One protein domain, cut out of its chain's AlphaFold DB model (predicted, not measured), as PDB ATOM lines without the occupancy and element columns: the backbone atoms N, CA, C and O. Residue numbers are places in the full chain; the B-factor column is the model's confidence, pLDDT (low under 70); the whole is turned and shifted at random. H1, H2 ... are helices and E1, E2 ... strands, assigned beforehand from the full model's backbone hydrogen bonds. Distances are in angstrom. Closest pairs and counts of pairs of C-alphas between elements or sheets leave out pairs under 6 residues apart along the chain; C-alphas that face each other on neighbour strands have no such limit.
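What this domain is: This is residues 3 to 100 of the 705 residues of an uncharacterized protein of Mucilaginibacter gossypii (UniProt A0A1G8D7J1). A strongly twisted sheet of four antiparallel strands has two helices over the same face: H1 runs along the strands E4 and E3, while H2 crosses the sheet where E2 and E3 pair. H2 runs on past the sheet, and residues 91 to 100 stick out as a free arm, of which 91 to 98 belong to H2. The printed part has 98 residues with two named helices and four named strands, along the chain E1 H1 E2 E3 E4 H2; the sheet's order is E1 E4 E3 E2, and the class is mixed, helices and strands. It is only just compact, close to loose, with a radius of gyration of the C-alphas of 14.6 A and spans of 42 by 38 by 25 A.

How they stand to each other: The inner strands E3, residues 48 to 60, and E4, residues 63 to 72, form a hairpin, with N 53 and O 69 at 2.8 A. E3 bends by 65 degrees at residue 55. E1, residues 3 to 10, is an edge strand antiparallel to E4 at 147 degrees between directions, with N 6 and O 68 at 2.9 A. E2, residues 37 to 40, is the other edge strand and forms a hairpin with E3, with N 39 and O 50 at 2.9 A. E2, E3 and E4 make a meander, each strand the antiparallel neighbour of the one before. H1, residues 22 to 32, is on the sheet at a height of 8.8 A, over E4 and E3, and runs along the strands, at 14 degrees to E4 on the local plane. The closest C-alphas of H1 and E3 are those of Leu 29 and Pro 54, 5.6 A apart. H2, residues 76 to 98, is on the same face as H1, at a height of 8.1 A over the sheet, making two layers, a helix on one face of a sheet. H2 runs only just across the strands, at 62 degrees to E2 on the local plane. The closest C-alphas of H2 and E2 are those of His 86 and Pro 38, 5.9 A apart. H1 and H2 are apart. In H1 and H2 every O i to N i+4 pair is within hydrogen-bond range.

Where its parts are: E1 begins at C-alpha 3, (-30.275, -54.077, 16.160), and is 20.8 A long. E3 measures 31.4 A, E4 27.1 A and E2 9.4 A from first to last C-alpha. H1 is 15.3 A long. H2 is 32.9 A long, from C-alpha 76 at (-16.700, -45.045, 15.723) to C-alpha 98 at (-36.324, -29.371, 36.928).

The domain as a whole: The two C-alphas farthest apart, those of Pro 61 and Asp 76, are 42.3 A apart. The printed part has no cut. The link from E1 to H1 is long, with 11 residues. The mean pLDDT of the printed part is 92.5, and no printed residue is under 70.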
ATOM      1  N   THR A   3     -28.959 -54.234  15.522       93.81
ATOM      2  CA  THR A   3     -30.275 -54.077  16.160       93.81
ATOM      3  C   THR A   3     -30.753 -55.397  16.740       93.81
ATOM      4  O   THR A   3     -30.891 -56.370  16.004       93.81
ATOM      5  N   ASN A   4     -31.054 -55.397  18.035       92.81
ATOM      6  CA  ASN A   4     -31.498 -56.566  18.786       92.81
ATOM      7  C   ASN A   4     -32.819 -56.290  19.514       92.81
ATOM      8  O   ASN A   4     -33.097 -55.155  19.909       92.81
ATOM      9  N   LEU A   5     -33.632 -57.326  19.715       92.62
ATOM     10  CA  LEU A   5     -34.822 -57.246  20.564       92.62
ATOM     11  C   LEU A   5     -34.414 -57.383  22.033       92.62
ATOM     12  O   LEU A   5     -33.645 -58.275  22.378       92.62
ATOM     13  N   ALA A   6     -34.974 -56.551  22.909       93.06
ATOM     14  CA  ALA A   6     -34.752 -56.678  24.342       93.06
ATOM     15  C   ALA A   6     -36.002 -56.420  25.176       93.06
ATOM     16  O   ALA A   6     -36.872 -55.624  24.819       93.06
ATOM     17  N   VAL A   7     -36.032 -57.057  26.344       93.12
ATOM     18  CA  VAL A   7     -37.010 -56.801  27.401       93.12
ATOM     19  C   VAL A   7     -36.409 -55.782  28.364       93.12
ATOM     20  O   VAL A   7     -35.403 -56.061  29.009       93.12
ATOM     21  N   LEU A   8     -37.014 -54.599  28.463       92.25
ATOM     22  CA  LEU A   8     -36.550 -53.551  29.377       92.25
ATOM     23  C   LEU A   8     -37.068 -53.744  30.801       92.25
ATOM     24  O   LEU A   8     -36.383 -53.408  31.761       92.25
ATOM     25  N   SER A   9     -38.304 -54.220  30.929       93.12
ATOM     26  CA  SER A   9     -38.980 -54.401  32.210       93.12
ATOM     27  C   SER A   9     -40.179 -55.325  32.057       93.12
ATOM     28  O   SER A   9     -40.699 -55.512  30.953       93.12
ATOM     29  N   THR A  10     -40.655 -55.856  33.177       94.31
ATOM     30  CA  THR A  10     -41.862 -56.678  33.258       94.31
ATOM     31  C   THR A  10     -42.789 -56.208  34.378       94.31
ATOM     32  O   THR A  10     -42.406 -55.374  35.200       94.31
ATOM     33  N   ASP A  11     -44.008 -56.747  34.417       94.19
ATOM     34  CA  ASP A  11     -44.931 -56.598  35.550       94.19
ATOM     35  C   ASP A  11     -44.846 -57.761  36.557       94.19
ATOM     36  O   ASP A  11     -45.737 -57.918  37.398       94.19
ATOM     37  N   SER A  12     -43.791 -58.579  36.485       91.88
ATOM     38  CA  SER A  12     -43.500 -59.580  37.512       91.88
ATOM     39  C   SER A  12     -42.962 -58.906  38.772       91.88
ATOM     40  O   SER A  12     -42.400 -57.813  38.717       91.88
ATOM     41  N   VAL A  13     -43.114 -59.573  39.915       90.38
ATOM     42  CA  VAL A  13     -42.509 -59.106  41.165       90.38
ATOM     43  C   VAL A  13     -40.991 -59.244  41.053       90.38
ATOM     44  O   VAL A  13     -40.489 -60.331  40.760       90.38
ATOM     45  N   ASP A  14     -40.268 -58.143  41.239       85.62
ATOM     46  CA  ASP A  14     -38.811 -58.143  41.239       85.62
ATOM     47  C   ASP A  14     -38.243 -58.696  42.560       85.62
ATOM     48  O   ASP A  14     -38.961 -59.035  43.502       85.62
ATOM     49  N   ARG A  15     -36.914 -58.789  42.652       78.94
ATOM     50  CA  ARG A  15     -36.233 -59.312  43.848       78.94
ATOM     51  C   ARG A  15     -36.374 -58.410  45.081       78.94
ATOM     52  O   ARG A  15     -36.134 -58.869  46.193       78.94
ATOM     53  N   TYR A  16     -36.768 -57.153  44.896       78.38
ATOM     54  CA  TYR A  16     -37.072 -56.216  45.973       78.38
ATOM     55  C   TYR A  16     -38.544 -56.266  46.407       78.38
ATOM     56  O   TYR A  16     -38.925 -55.574  47.351       78.38
ATOM     57  N   GLY A  17     -39.372 -57.088  45.757       86.00
ATOM     58  CA  GLY A  17     -40.801 -57.173  46.032       86.00
ATOM     59  C   GLY A  17     -41.623 -56.074  45.353       86.00
ATOM     60  O   GLY A  17     -42.813 -55.946  45.649       86.00
ATOM     61  N   TYR A  18     -41.030 -55.285  44.452       88.12
ATOM     62  CA  TYR A  18     -41.761 -54.288  43.677       88.12
ATOM     63  C   TYR A  18     -42.411 -54.916  42.452       88.12
ATOM     64  O   TYR A  18     -41.911 -55.870  41.860       88.12
ATOM     65  N   ARG A  19     -43.541 -54.335  42.048       91.38
ATOM     66  CA  ARG A  19     -44.242 -54.674  40.814       91.38
ATOM     67  C   ARG A  19     -44.481 -53.405  40.013       91.38
ATOM     68  O   ARG A  19     -45.079 -52.459  40.527       91.38
ATOM     69  N   ILE A  20     -44.055 -53.395  38.753       93.88
ATOM     70  CA  ILE A  20     -44.350 -52.298  37.828       93.88
ATOM     71  C   ILE A  20     -45.672 -52.621  37.138       93.88
ATOM     72  O   ILE A  20     -45.775 -53.574  36.374       93.88
ATOM     73  N   TRP A  21     -46.713 -51.851  37.440       94.62
ATOM     74  CA  TRP A  21     -48.038 -52.069  36.862       94.62
ATOM     75  C   TRP A  21     -48.034 -51.859  35.344       94.62
ATOM     76  O   TRP A  21     -47.291 -51.023  34.832       94.62
ATOM     77  N   ILE A  22     -48.920 -52.556  34.623       96.25
ATOM     78  CA  ILE A  22     -49.053 -52.418  33.162       96.25
ATOM     79  C   ILE A  22     -49.265 -50.965  32.718       96.25
ATOM     80  O   ILE A  22     -48.727 -50.552  31.698       96.25
ATOM     81  N   THR A  23     -49.978 -50.163  33.512       96.19
ATOM     82  CA  THR A  23     -50.166 -48.732  33.245       96.19
ATOM     83  C   THR A  23     -48.853 -47.954  33.313       96.19
ATOM     84  O   THR A  23     -48.621 -47.084  32.487       96.19
ATOM     85  N   ALA A  24     -47.950 -48.299  34.235       95.50
ATOM     86  CA  ALA A  24     -46.623 -47.695  34.313       95.50
ATOM     87  C   ALA A  24     -45.707 -48.156  33.164       95.50
ATOM     88  O   ALA A  24     -44.935 -47.351  32.645       95.50
ATOM     89  N   LEU A  25     -45.813 -49.420  32.727       97.00
ATOM     90  CA  LEU A  25     -45.109 -49.906  31.531       97.00
ATOM     91  C   LEU A  25     -45.597 -49.190  30.262       97.00
ATOM     92  O   LEU A  25     -44.787 -48.824  29.413       97.00
ATOM     93  N   GLU A  26     -46.905 -48.962  30.142       96.31
ATOM     94  CA  GLU A  26     -47.490 -48.219  29.027       96.31
ATOM     95  C   GLU A  26     -47.060 -46.750  29.019       96.31
ATOM     96  O   GLU A  26     -46.655 -46.245  27.971       96.31
ATOM     97  N   MET A  27     -47.054 -46.093  30.181       94.88
ATOM     98  CA  MET A  27     -46.513 -44.739  30.306       94.88
ATOM     99  C   MET A  27     -45.047 -44.693  29.863       94.88
ATOM    100  O   MET A  27     -44.676 -43.850  29.051       94.88
ATOM    101  N   ALA A  28     -44.222 -45.645  30.314       94.25
ATOM    102  CA  ALA A  28     -42.820 -45.728  29.908       94.25
ATOM    103  C   ALA A  28     -42.656 -45.925  28.389       94.25
ATOM    104  O   ALA A  28     -41.775 -45.310  27.786       94.25
ATOM    105  N   LEU A  29     -43.513 -46.738  27.759       95.94
ATOM    106  CA  LEU A  29     -43.549 -46.893  26.304       95.94
ATOM    107  C   LEU A  29     -43.906 -45.566  25.616       95.94
ATOM    108  O   LEU A  29     -43.169 -45.118  24.738       95.94
ATOM    109  N   LYS A  30     -44.994 -44.906  26.028       92.69
ATOM    110  CA  LYS A  30     -45.452 -43.630  25.448       92.69
ATOM    111  C   LYS A  30     -44.419 -42.512  25.581       92.69
ATOM    112  O   LYS A  30     -44.212 -41.770  24.622       92.69
ATOM    113  N   ASP A  31     -43.750 -42.424  26.724       89.94
ATOM    114  CA  ASP A  31     -42.764 -41.378  27.004       89.94
ATOM    115  C   ASP A  31     -41.477 -41.547  26.187       89.94
ATOM    116  O   ASP A  31     -40.745 -40.581  25.967       89.94
ATOM    117  N   ARG A  32     -41.157 -42.779  25.765       91.88
ATOM    118  CA  ARG A  32     -39.835 -43.113  25.216       91.88
ATOM    119  C   ARG A  32     -39.844 -43.706  23.817       91.88
ATOM    120  O   ARG A  32     -38.771 -43.786  23.230       91.88
ATOM    121  N   PHE A  33     -40.991 -44.047  23.225       92.56
ATOM    122  CA  PHE A  33     -40.991 -44.654  21.887       92.56
ATOM    123  C   PHE A  33     -40.452 -43.735  20.782       92.56
ATOM    124  O   PHE A  33     -39.956 -44.228  19.772       92.56
ATOM    125  N   LYS A  34     -40.527 -42.405  20.947       89.75
ATOM    126  CA  LYS A  34     -39.996 -41.446  19.960       89.75
ATOM    127  C   LYS A  34     -38.492 -41.249  20.100       89.75
ATOM    128  O   LYS A  34     -37.757 -41.485  19.143       89.75
ATOM    129  N   GLU A  35     -38.061 -40.813  21.281       88.44
ATOM    130  CA  GLU A  35     -36.682 -40.385  21.548       88.44
ATOM    131  C   GLU A  35     -35.763 -41.554  21.922       88.44
ATOM    132  O   GLU A  35     -34.564 -41.503  21.671       88.44
ATOM    133  N   GLY A  36     -36.313 -42.633  22.478       93.12
ATOM    134  CA  GLY A  36     -35.547 -43.716  23.078       93.12
ATOM    135  C   GLY A  36     -34.879 -43.315  24.394       93.12
ATOM    136  O   GLY A  36     -35.243 -42.333  25.049       93.12
ATOM    137  N   MET A  37     -33.923 -44.133  24.816       94.12
ATOM    138  CA  MET A  37     -33.149 -43.953  26.036       94.12
ATOM    139  C   MET A  37     -31.749 -44.564  25.888       94.12
ATOM    140  O   MET A  37     -31.580 -45.558  25.176       94.12
ATOM    141  N   PRO A  38     -30.740 -44.015  26.580       94.88
ATOM    142  CA  PRO A  38     -29.399 -44.578  26.561       94.88
ATOM    143  C   PRO A  38     -29.369 -45.948  27.240       94.88
ATOM    144  O   PRO A  38     -29.964 -46.148  28.302       94.88
ATOM    145  N   MET A  39     -28.605 -46.867  26.661       94.06
ATOM    146  CA  MET A  39     -28.154 -48.080  27.337       94.06
ATOM    147  C   MET A  39     -26.818 -47.767  28.000       94.06
ATOM    148  O   MET A  39     -25.918 -47.252  27.340       94.06
ATOM    149  N   LEU A  40     -26.688 -48.050  29.293       90.94
ATOM    150  CA  LEU A  40     -25.513 -47.696  30.088       90.94
ATOM    151  C   LEU A  40     -24.923 -48.950  30.726       90.94
ATOM    152  O   LEU A  40     -25.673 -49.740  31.303       90.94
ATOM    153  N   PHE A  41     -23.599 -49.089  30.714       86.06
ATOM    154  CA  PHE A  41     -22.938 -50.106  31.532       86.06
ATOM    155  C   PHE A  41     -23.117 -49.784  33.018       86.06
ATOM    156  O   PHE A  41     -22.798 -48.677  33.451       86.06
ATOM    157  N   ALA A  42     -23.658 -50.733  33.791       81.38
ATOM    158  CA  ALA A  42     -23.855 -50.619  35.240       81.38
ATOM    159  C   ALA A  42     -24.512 -49.293  35.698       81.38
ATOM    160  O   ALA A  42     -24.153 -48.735  36.735       81.38
ATOM    161  N   HIS A  43     -25.456 -48.755  34.913       85.88
ATOM    162  CA  HIS A  43     -26.111 -47.452  35.141       85.88
ATOM    163  C   HIS A  43     -25.180 -46.219  35.117       85.88
ATOM    164  O   HIS A  43     -25.603 -45.121  35.485       85.88
ATOM    165  N   ASN A  44     -23.936 -46.359  34.653       89.12
ATOM    166  CA  ASN A  44     -22.952 -45.285  34.613       89.12
ATOM    167  C   ASN A  44     -23.175 -44.348  33.411       89.12
ATOM    168  O   ASN A  44     -22.997 -44.737  32.256       89.12
ATOM    169  N   GLN A  45     -23.507 -43.079  33.672       90.19
ATOM    170  CA  GLN A  45     -23.702 -42.053  32.639       90.19
ATOM    171  C   GLN A  45     -22.436 -41.733  31.830       90.19
ATOM    172  O   GLN A  45     -22.535 -41.066  30.809       90.19
ATOM    173  N   HIS A  46     -21.247 -42.166  32.241       89.00
ATOM    174  CA  HIS A  46     -20.034 -41.991  31.431       89.00
ATOM    175  C   HIS A  46     -19.795 -43.142  30.454       89.00
ATOM    176  O   HIS A  46     -18.882 -43.068  29.638       89.00
ATOM    177  N   LYS A  47     -20.631 -44.191  30.499       88.12
ATOM    178  CA  LYS A  47     -20.475 -45.408  29.692       88.12
ATOM    179  C   LYS A  47     -21.738 -45.778  28.907       88.12
ATOM    180  O   LYS A  47     -22.321 -46.840  29.150       88.12
ATOM    181  N   PRO A  48     -22.182 -44.934  27.959       92.75
ATOM    182  CA  PRO A  48     -23.235 -45.332  27.043       92.75
ATOM    183  C   PRO A  48     -22.725 -46.414  26.085       92.75
ATOM    184  O   PRO A  48     -21.727 -46.235  25.389       92.75
ATOM    185  N   MET A  49     -23.420 -47.550  26.070       92.25
ATOM    186  CA  MET A  49     -23.090 -48.725  25.256       92.25
ATOM    187  C   MET A  49     -23.957 -48.848  24.002       92.25
ATOM    188  O   MET A  49     -23.631 -49.604  23.097       92.25
ATOM    189  N   GLY A  50     -25.077 -48.129  23.954       95.31
ATOM    190  CA  GLY A  50     -26.039 -48.220  22.867       95.31
ATOM    191  C   GLY A  50     -27.272 -47.363  23.113       95.31
ATOM    192  O   GLY A  50     -27.330 -46.572  24.061       95.31
ATOM    193  N   TRP A  51     -28.270 -47.540  22.256       96.25
ATOM    194  CA  TRP A  51     -29.537 -46.823  22.321       96.25
ATOM    195  C   TRP A  51     -30.708 -47.795  22.324       96.25
ATOM    196  O   TRP A  51     -30.829 -48.610  21.418       96.25
ATOM    197  N   ALA A  52     -31.592 -47.702  23.312       96.31
ATOM    198  CA  ALA A  52     -32.803 -48.506  23.367       96.31
ATOM    199  C   ALA A  52     -34.008 -47.660  22.956       96.31
ATOM    200  O   ALA A  52     -34.252 -46.592  23.517       96.31
ATOM    201  N   LYS A  53     -34.800 -48.157  22.009       95.31
ATOM    202  CA  LYS A  53     -36.057 -47.544  21.586       95.31
ATOM    203  C   LYS A  53     -37.224 -48.459  21.957       95.31
ATOM    204  O   LYS A  53     -37.461 -49.442  21.252       95.31
ATOM    205  N   PRO A  54     -37.935 -48.179  23.067       96.69
ATOM    206  CA  PRO A  54     -39.164 -48.889  23.398       96.69
ATOM    207  C   PRO A  54     -40.141 -48.817  22.231       96.69
ATOM    208  O   PRO A  54     -40.303 -47.751  21.643       96.69
ATOM    209  N   PHE A  55     -40.776 -49.926  21.877       96.12
ATOM    210  CA  PHE A  55     -41.721 -49.927  20.758       96.12
ATOM    211  C   PHE A  55     -42.985 -50.734  21.026       96.12
ATOM    212  O   PHE A  55     -43.991 -50.450  20.384       96.12
ATOM    213  N   ALA A  56     -42.976 -51.674  21.978       97.56
ATOM    214  CA  ALA A  56     -44.145 -52.503  22.235       97.56
ATOM    215  C   ALA A  56     -44.307 -52.944  23.696       97.56
ATOM    216  O   ALA A  56     -43.339 -53.051  24.450       97.56
ATOM    217  N   LEU A  57     -45.549 -53.249  24.069       98.12
ATOM    218  CA  LEU A  57     -45.892 -54.105  25.199       98.12
ATOM    219  C   LEU A  57     -46.286 -55.481  24.669       98.12
ATOM    220  O   LEU A  57     -47.204 -55.579  23.861       98.12
ATOM    221  N   TYR A  58     -45.637 -56.534  25.153       97.44
ATOM    222  CA  TYR A  58     -46.017 -57.917  24.876       97.44
ATOM    223  C   TYR A  58     -46.698 -58.520  26.097       97.44
ATOM    224  O   TYR A  58     -46.132 -58.511  27.192       97.44
ATOM    225  N   LEU A  59     -47.915 -59.018  25.913       96.44
ATOM    226  CA  LEU A  59     -48.737 -59.604  26.955       96.44
ATOM    227  C   LEU A  59     -48.930 -61.096  26.674       96.44
ATOM    228  O   LEU A  59     -49.334 -61.510  25.584       96.44
ATOM    229  N   GLU A  60     -48.708 -61.886  27.711       94.38
ATOM    230  CA  GLU A  60     -49.019 -63.308  27.773       94.38
ATOM    231  C   GLU A  60     -49.681 -63.628  29.124       94.38
ATOM    232  O   GLU A  60     -49.740 -62.752  30.003       94.38
ATOM    233  N   PRO A  61     -50.213 -64.846  29.329       94.50
ATOM    234  CA  PRO A  61     -50.798 -65.218  30.610       94.50
ATOM    235  C   PRO A  61     -49.872 -64.887  31.779       94.50
ATOM    236  O   PRO A  61     -48.712 -65.287  31.821       94.50
ATOM    237  N   HIS A  62     -50.403 -64.120  32.729       92.88
ATOM    238  CA  HIS A  62     -49.712 -63.651  33.932       92.88
ATOM    239  C   HIS A  62     -48.511 -62.706  33.752       92.88
ATOM    240  O   HIS A  62     -48.089 -62.150  34.765       92.88
ATOM    241  N   LEU A  63     -48.045 -62.399  32.536       94.31
ATOM    242  CA  LEU A  63     -46.831 -61.599  32.328       94.31
ATOM    243  C   LEU A  63     -46.967 -60.567  31.201       94.31
ATOM    244  O   LEU A  63     -47.414 -60.855  30.097       94.31
ATOM    245  N   THR A  64     -46.545 -59.338  31.480       96.31
ATOM    246  CA  THR A  64     -46.398 -58.245  30.515       96.31
ATOM    247  C   THR A  64     -44.942 -57.815  30.449       96.31
ATOM    248  O   THR A  64     -44.300 -57.633  31.483       96.31
ATOM    249  N   ARG A  65     -44.422 -57.627  29.235       96.31
ATOM    250  CA  ARG A  65     -43.053 -57.179  28.958       96.31
ATOM    251  C   ARG A  65     -43.072 -55.862  28.200       96.31
ATOM    252  O   ARG A  65     -43.776 -55.742  27.202       96.31
ATOM    253  N   LEU A  66     -42.257 -54.909  28.637       97.50
ATOM    254  CA  LEU A  66     -41.901 -53.736  27.847       97.50
ATOM    255  C   LEU A  66     -40.731 -54.093  26.935       97.50
ATOM    256  O   LEU A  66     -39.651 -54.436  27.418       97.50
ATOM    257  N   LEU A  67     -40.953 -54.003  25.628       97.12
ATOM    258  CA  LEU A  67     -39.987 -54.360  24.601       97.12
ATOM    259  C   LEU A  67     -39.342 -53.125  23.983       97.12
ATOM    260  O   LEU A  67     -39.999 -52.103  23.756       97.12
ATOM    261  N   ALA A  68     -38.060 -53.252  23.661       96.50
ATOM    262  CA  ALA A  68     -37.293 -52.245  22.952       96.50
ATOM    263  C   ALA A  68     -36.437 -52.857  21.848       96.50
ATOM    264  O   ALA A  68     -35.975 -53.992  21.955       96.50
ATOM    265  N   LEU A  69     -36.190 -52.051  20.818       95.38
ATOM    266  CA  LEU A  69     -35.109 -52.283  19.872       95.38
ATOM    267  C   LEU A  69     -33.837 -51.666  20.457       95.38
ATOM    268  O   LEU A  69     -33.803 -50.470  20.751       95.38
ATOM    269  N   GLN A  70     -32.817 -52.485  20.676       95.31
ATOM    270  CA  GLN A  70     -31.498 -52.062  21.129       95.31
ATOM    271  C   GLN A  70     -30.584 -51.877  19.931       95.31
ATOM    272  O   GLN A  70     -30.409 -52.801  19.147       95.31
ATOM    273  N   HIS A  71     -29.983 -50.701  19.820       95.44
ATOM    274  CA  HIS A  71     -29.029 -50.353  18.783       95.44
ATOM    275  C   HIS A  71     -27.630 -50.270  19.392       95.44
ATOM    276  O   HIS A  71     -27.358 -49.391  20.215       95.44
ATOM    277  N   ILE A  72     -26.756 -51.192  18.994       95.44
ATOM    278  CA  ILE A  72     -25.370 -51.276  19.462       95.44
ATOM    279  C   ILE A  72     -24.454 -50.711  18.362       95.44
ATOM    280  O   ILE A  72     -24.563 -51.133  17.203       95.44
ATOM    281  N   PRO A  73     -23.590 -49.727  18.673       95.50
ATOM    282  CA  PRO A  73     -22.671 -49.157  17.699       95.50
ATOM    283  C   PRO A  73     -21.569 -50.160  17.351       95.50
ATOM    284  O   PRO A  73     -20.939 -50.726  18.242       95.50
ATOM    285  N   VAL A  74     -21.320 -50.347  16.053       96.00
ATOM    286  CA  VAL A  74     -20.240 -51.208  15.533       96.00
ATOM    287  C   VAL A  74     -19.127 -50.409  14.847       96.00
ATOM    288  O   VAL A  74     -18.091 -50.974  14.505       96.00
ATOM    289  N   THR A  75     -19.314 -49.095  14.668       95.56
ATOM    290  CA  THR A  75     -18.297 -48.162  14.153       95.56
ATOM    291  C   THR A  75     -18.104 -46.966  15.088       95.56
ATOM    292  O   THR A  75     -18.952 -46.676  15.940       95.56
ATOM    293  N   ASP A  76     -16.995 -46.241  14.925       95.62
ATOM    294  CA  ASP A  76     -16.700 -45.045  15.723       95.62
ATOM    295  C   ASP A  76     -17.684 -43.895  15.448       95.62
ATOM    296  O   ASP A  76     -18.058 -43.169  16.371       95.62
ATOM    297  N   GLU A  77     -18.176 -43.754  14.213       96.06
ATOM    298  CA  GLU A  77     -19.207 -42.769  13.860       96.06
ATOM    299  C   GLU A  77     -20.529 -43.070  14.573       96.06
ATOM    300  O   GLU A  77     -21.182 -42.175  15.111       96.06
ATOM    301  N   GLU A  78     -20.910 -44.346  14.631       96.06
ATOM    302  CA  GLU A  78     -22.098 -44.787  15.357       96.06
ATOM    303  C   GLU A  78     -21.947 -44.568  16.863       96.06
ATOM    304  O   GLU A  78     -22.885 -44.133  17.532       96.06
ATOM    305  N   LYS A  79     -20.752 -44.814  17.403       95.00
ATOM    306  CA  LYS A  79     -20.436 -44.538  18.807       95.00
ATOM    307  C   LYS A  79     -20.531 -43.042  19.118       95.00
ATOM    308  O   LYS A  79     -21.102 -42.675  20.146       95.00
ATOM    309  N   ALA A  80     -20.031 -42.178  18.233       95.12
ATOM    310  CA  ALA A  80     -20.161 -40.728  18.370       95.12
ATOM    311  C   ALA A  80     -21.636 -40.287  18.373       95.12
ATOM    312  O   ALA A  80     -22.029 -39.488  19.222       95.12
ATOM    313  N   LEU A  81     -22.467 -40.877  17.507       94.75
ATOM    314  CA  LEU A  81     -23.909 -40.622  17.480       94.75
ATOM    315  C   LEU A  81     -24.601 -41.036  18.790       94.75
ATOM    316  O   LEU A  81     -25.449 -40.307  19.303       94.75
ATOM    317  N   VAL A  82     -24.235 -42.185  19.370       95.25
ATOM    318  CA  VAL A  82     -24.758 -42.616  20.682       95.25
ATOM    319  C   VAL A  82     -24.383 -41.615  21.779       95.25
ATOM    320  O   VAL A  82     -25.232 -41.268  22.602       95.25
ATOM    321  N   LEU A  83     -23.141 -41.124  21.787       94.00
ATOM    322  CA  LEU A  83     -22.671 -40.127  22.756       94.00
ATOM    323  C   LEU A  83     -23.410 -38.789  22.615       94.00
ATOM    324  O   LEU A  83     -23.791 -38.185  23.622       94.00
ATOM    325  N   GLU A  84     -23.657 -38.341  21.383       94.38
ATOM    326  CA  GLU A  84     -24.432 -37.130  21.100       94.38
ATOM    327  C   GLU A  84     -25.884 -37.270  21.580       94.38
ATOM    328  O   GLU A  84     -26.362 -36.451  22.370       94.38
ATOM    329  N   ASN A  85     -26.559 -38.358  21.195       93.94
ATOM    330  CA  ASN A  85     -27.925 -38.652  21.631       93.94
ATOM    331  C   ASN A  85     -28.023 -38.740  23.157       93.94
ATOM    332  O   ASN A  85     -28.970 -38.225  23.759       93.94
ATOM    333  N   HIS A  86     -27.025 -39.339  23.809       95.00
ATOM    334  CA  HIS A  86     -26.955 -39.411  25.264       95.00
ATOM    335  C   HIS A  86     -26.838 -38.028  25.912       95.00
ATOM    336  O   HIS A  86     -27.545 -37.744  26.885       95.00
ATOM    337  N   ALA A  87     -26.006 -37.140  25.363       91.75
ATOM    338  CA  ALA A  87     -25.864 -35.773  25.853       91.75
ATOM    339  C   ALA A  87     -27.163 -34.960  25.701       91.75
ATOM    340  O   ALA A  87     -27.552 -34.251  26.640       91.75
ATOM    341  N   ILE A  88     -27.857 -35.100  24.566       92.31
ATOM    342  CA  ILE A  88     -29.160 -34.468  24.310       92.31
ATOM    343  C   ILE A  88     -30.204 -34.998  25.294       92.31
ATOM    344  O   ILE A  88     -30.817 -34.217  26.023       92.31
ATOM    345  N   PHE A  89     -30.353 -36.321  25.392       91.75
ATOM    346  CA  PHE A  89     -31.302 -36.960  26.306       91.75
ATOM    347  C   PHE A  89     -31.085 -36.523  27.748       91.75
ATOM    348  O   PHE A  89     -32.037 -36.187  28.450       91.75
ATOM    349  N   ARG A  90     -29.830 -36.493  28.202       89.06
ATOM    350  CA  ARG A  90     -29.483 -36.064  29.556       89.06
ATOM    351  C   ARG A  90     -29.895 -34.612  29.798       89.06
ATOM    352  O   ARG A  90     -30.480 -34.318  30.837       89.06
ATOM    353  N   THR A  91     -29.637 -33.726  28.839       88.31
ATOM    354  CA  THR A  91     -30.012 -32.306  28.921       88.31
ATOM    355  C   THR A  91     -31.530 -32.130  28.972       88.31
ATOM    356  O   THR A  91     -32.032 -31.463  29.876       88.31
ATOM    357  N   ASN A  92     -32.266 -32.798  28.079       88.81
ATOM    358  CA  ASN A  92     -33.730 -32.758  28.043       88.81
ATOM    359  C   ASN A  92     -34.332 -33.329  29.328       88.81
ATOM    360  O   ASN A  92     -35.193 -32.706  29.945       88.81
ATOM    361  N   LYS A  93     -33.831 -34.480  29.795       85.44
ATOM    362  CA  LYS A  93     -34.263 -35.100  31.053       85.44
ATOM    363  C   LYS A  93     -34.052 -34.159  32.234       85.44
ATOM    364  O   LYS A  93     -34.951 -34.037  33.064       85.44
ATOM    365  N   TYR A  94     -32.899 -33.494  32.323       85.06
ATOM    366  CA  TYR A  94     -32.639 -32.512  33.378       85.06
ATOM    367  C   TYR A  94     -33.587 -31.324  33.292       85.06
ATOM    368  O   TYR A  94     -34.153 -30.950  34.313       85.06
ATOM    369  N   PHE A  95     -33.801 -30.760  32.105       86.31
ATOM    370  CA  PHE A  95     -34.726 -29.643  31.929       86.31
ATOM    371  C   PHE A  95     -36.154 -30.022  32.342       86.31
ATOM    372  O   PHE A  95     -36.725 -29.389  33.227       86.31
ATOM    373  N   GLU A  96     -36.700 -31.107  31.794       86.94
ATOM    374  CA  GLU A  96     -38.082 -31.525  32.051       86.94
ATOM    375  C   GLU A  96     -38.341 -31.855  33.525       86.94
ATOM    376  O   GLU A  96     -39.381 -31.488  34.069       86.94
ATOM    377  N   SER A  97     -37.376 -32.489  34.199       82.94
ATOM    378  CA  SER A  97     -37.482 -32.820  35.627       82.94
ATOM    379  C   SER A  97     -37.243 -31.639  36.573       82.94
ATOM    380  O   SER A  97     -37.607 -31.732  37.743       82.94
ATOM    381  N   SER A  98     -36.671 -30.530  36.092       84.94
ATOM    382  CA  SER A  98     -36.324 -29.371  36.928       84.94
ATOM    383  C   SER A  98     -37.137 -28.111  36.648       84.94
ATOM    384  O   SER A  98     -37.162 -27.230  37.507       84.94
ATOM    385  N   LYS A  99     -37.805 -28.002  35.491       90.31
ATOM    386  CA  LYS A  99     -38.397 -26.746  34.998       90.31
ATOM    387  C   LYS A  99     -39.328 -26.046  35.991       90.31
ATOM    388  O   LYS A  99     -39.280 -24.826  36.100       90.31
ATOM    389  N   GLU A 100     -40.119 -26.801  36.752       93.75
ATOM    390  CA  GLU A 100     -41.047 -26.255  37.756       93.75
ATOM    391  C   GLU A 100     -40.343 -25.737  39.027       93.75
ATOM    392  O   GLU A 100     -40.898 -24.922  39.761       93.75
TER     393      GLU A 100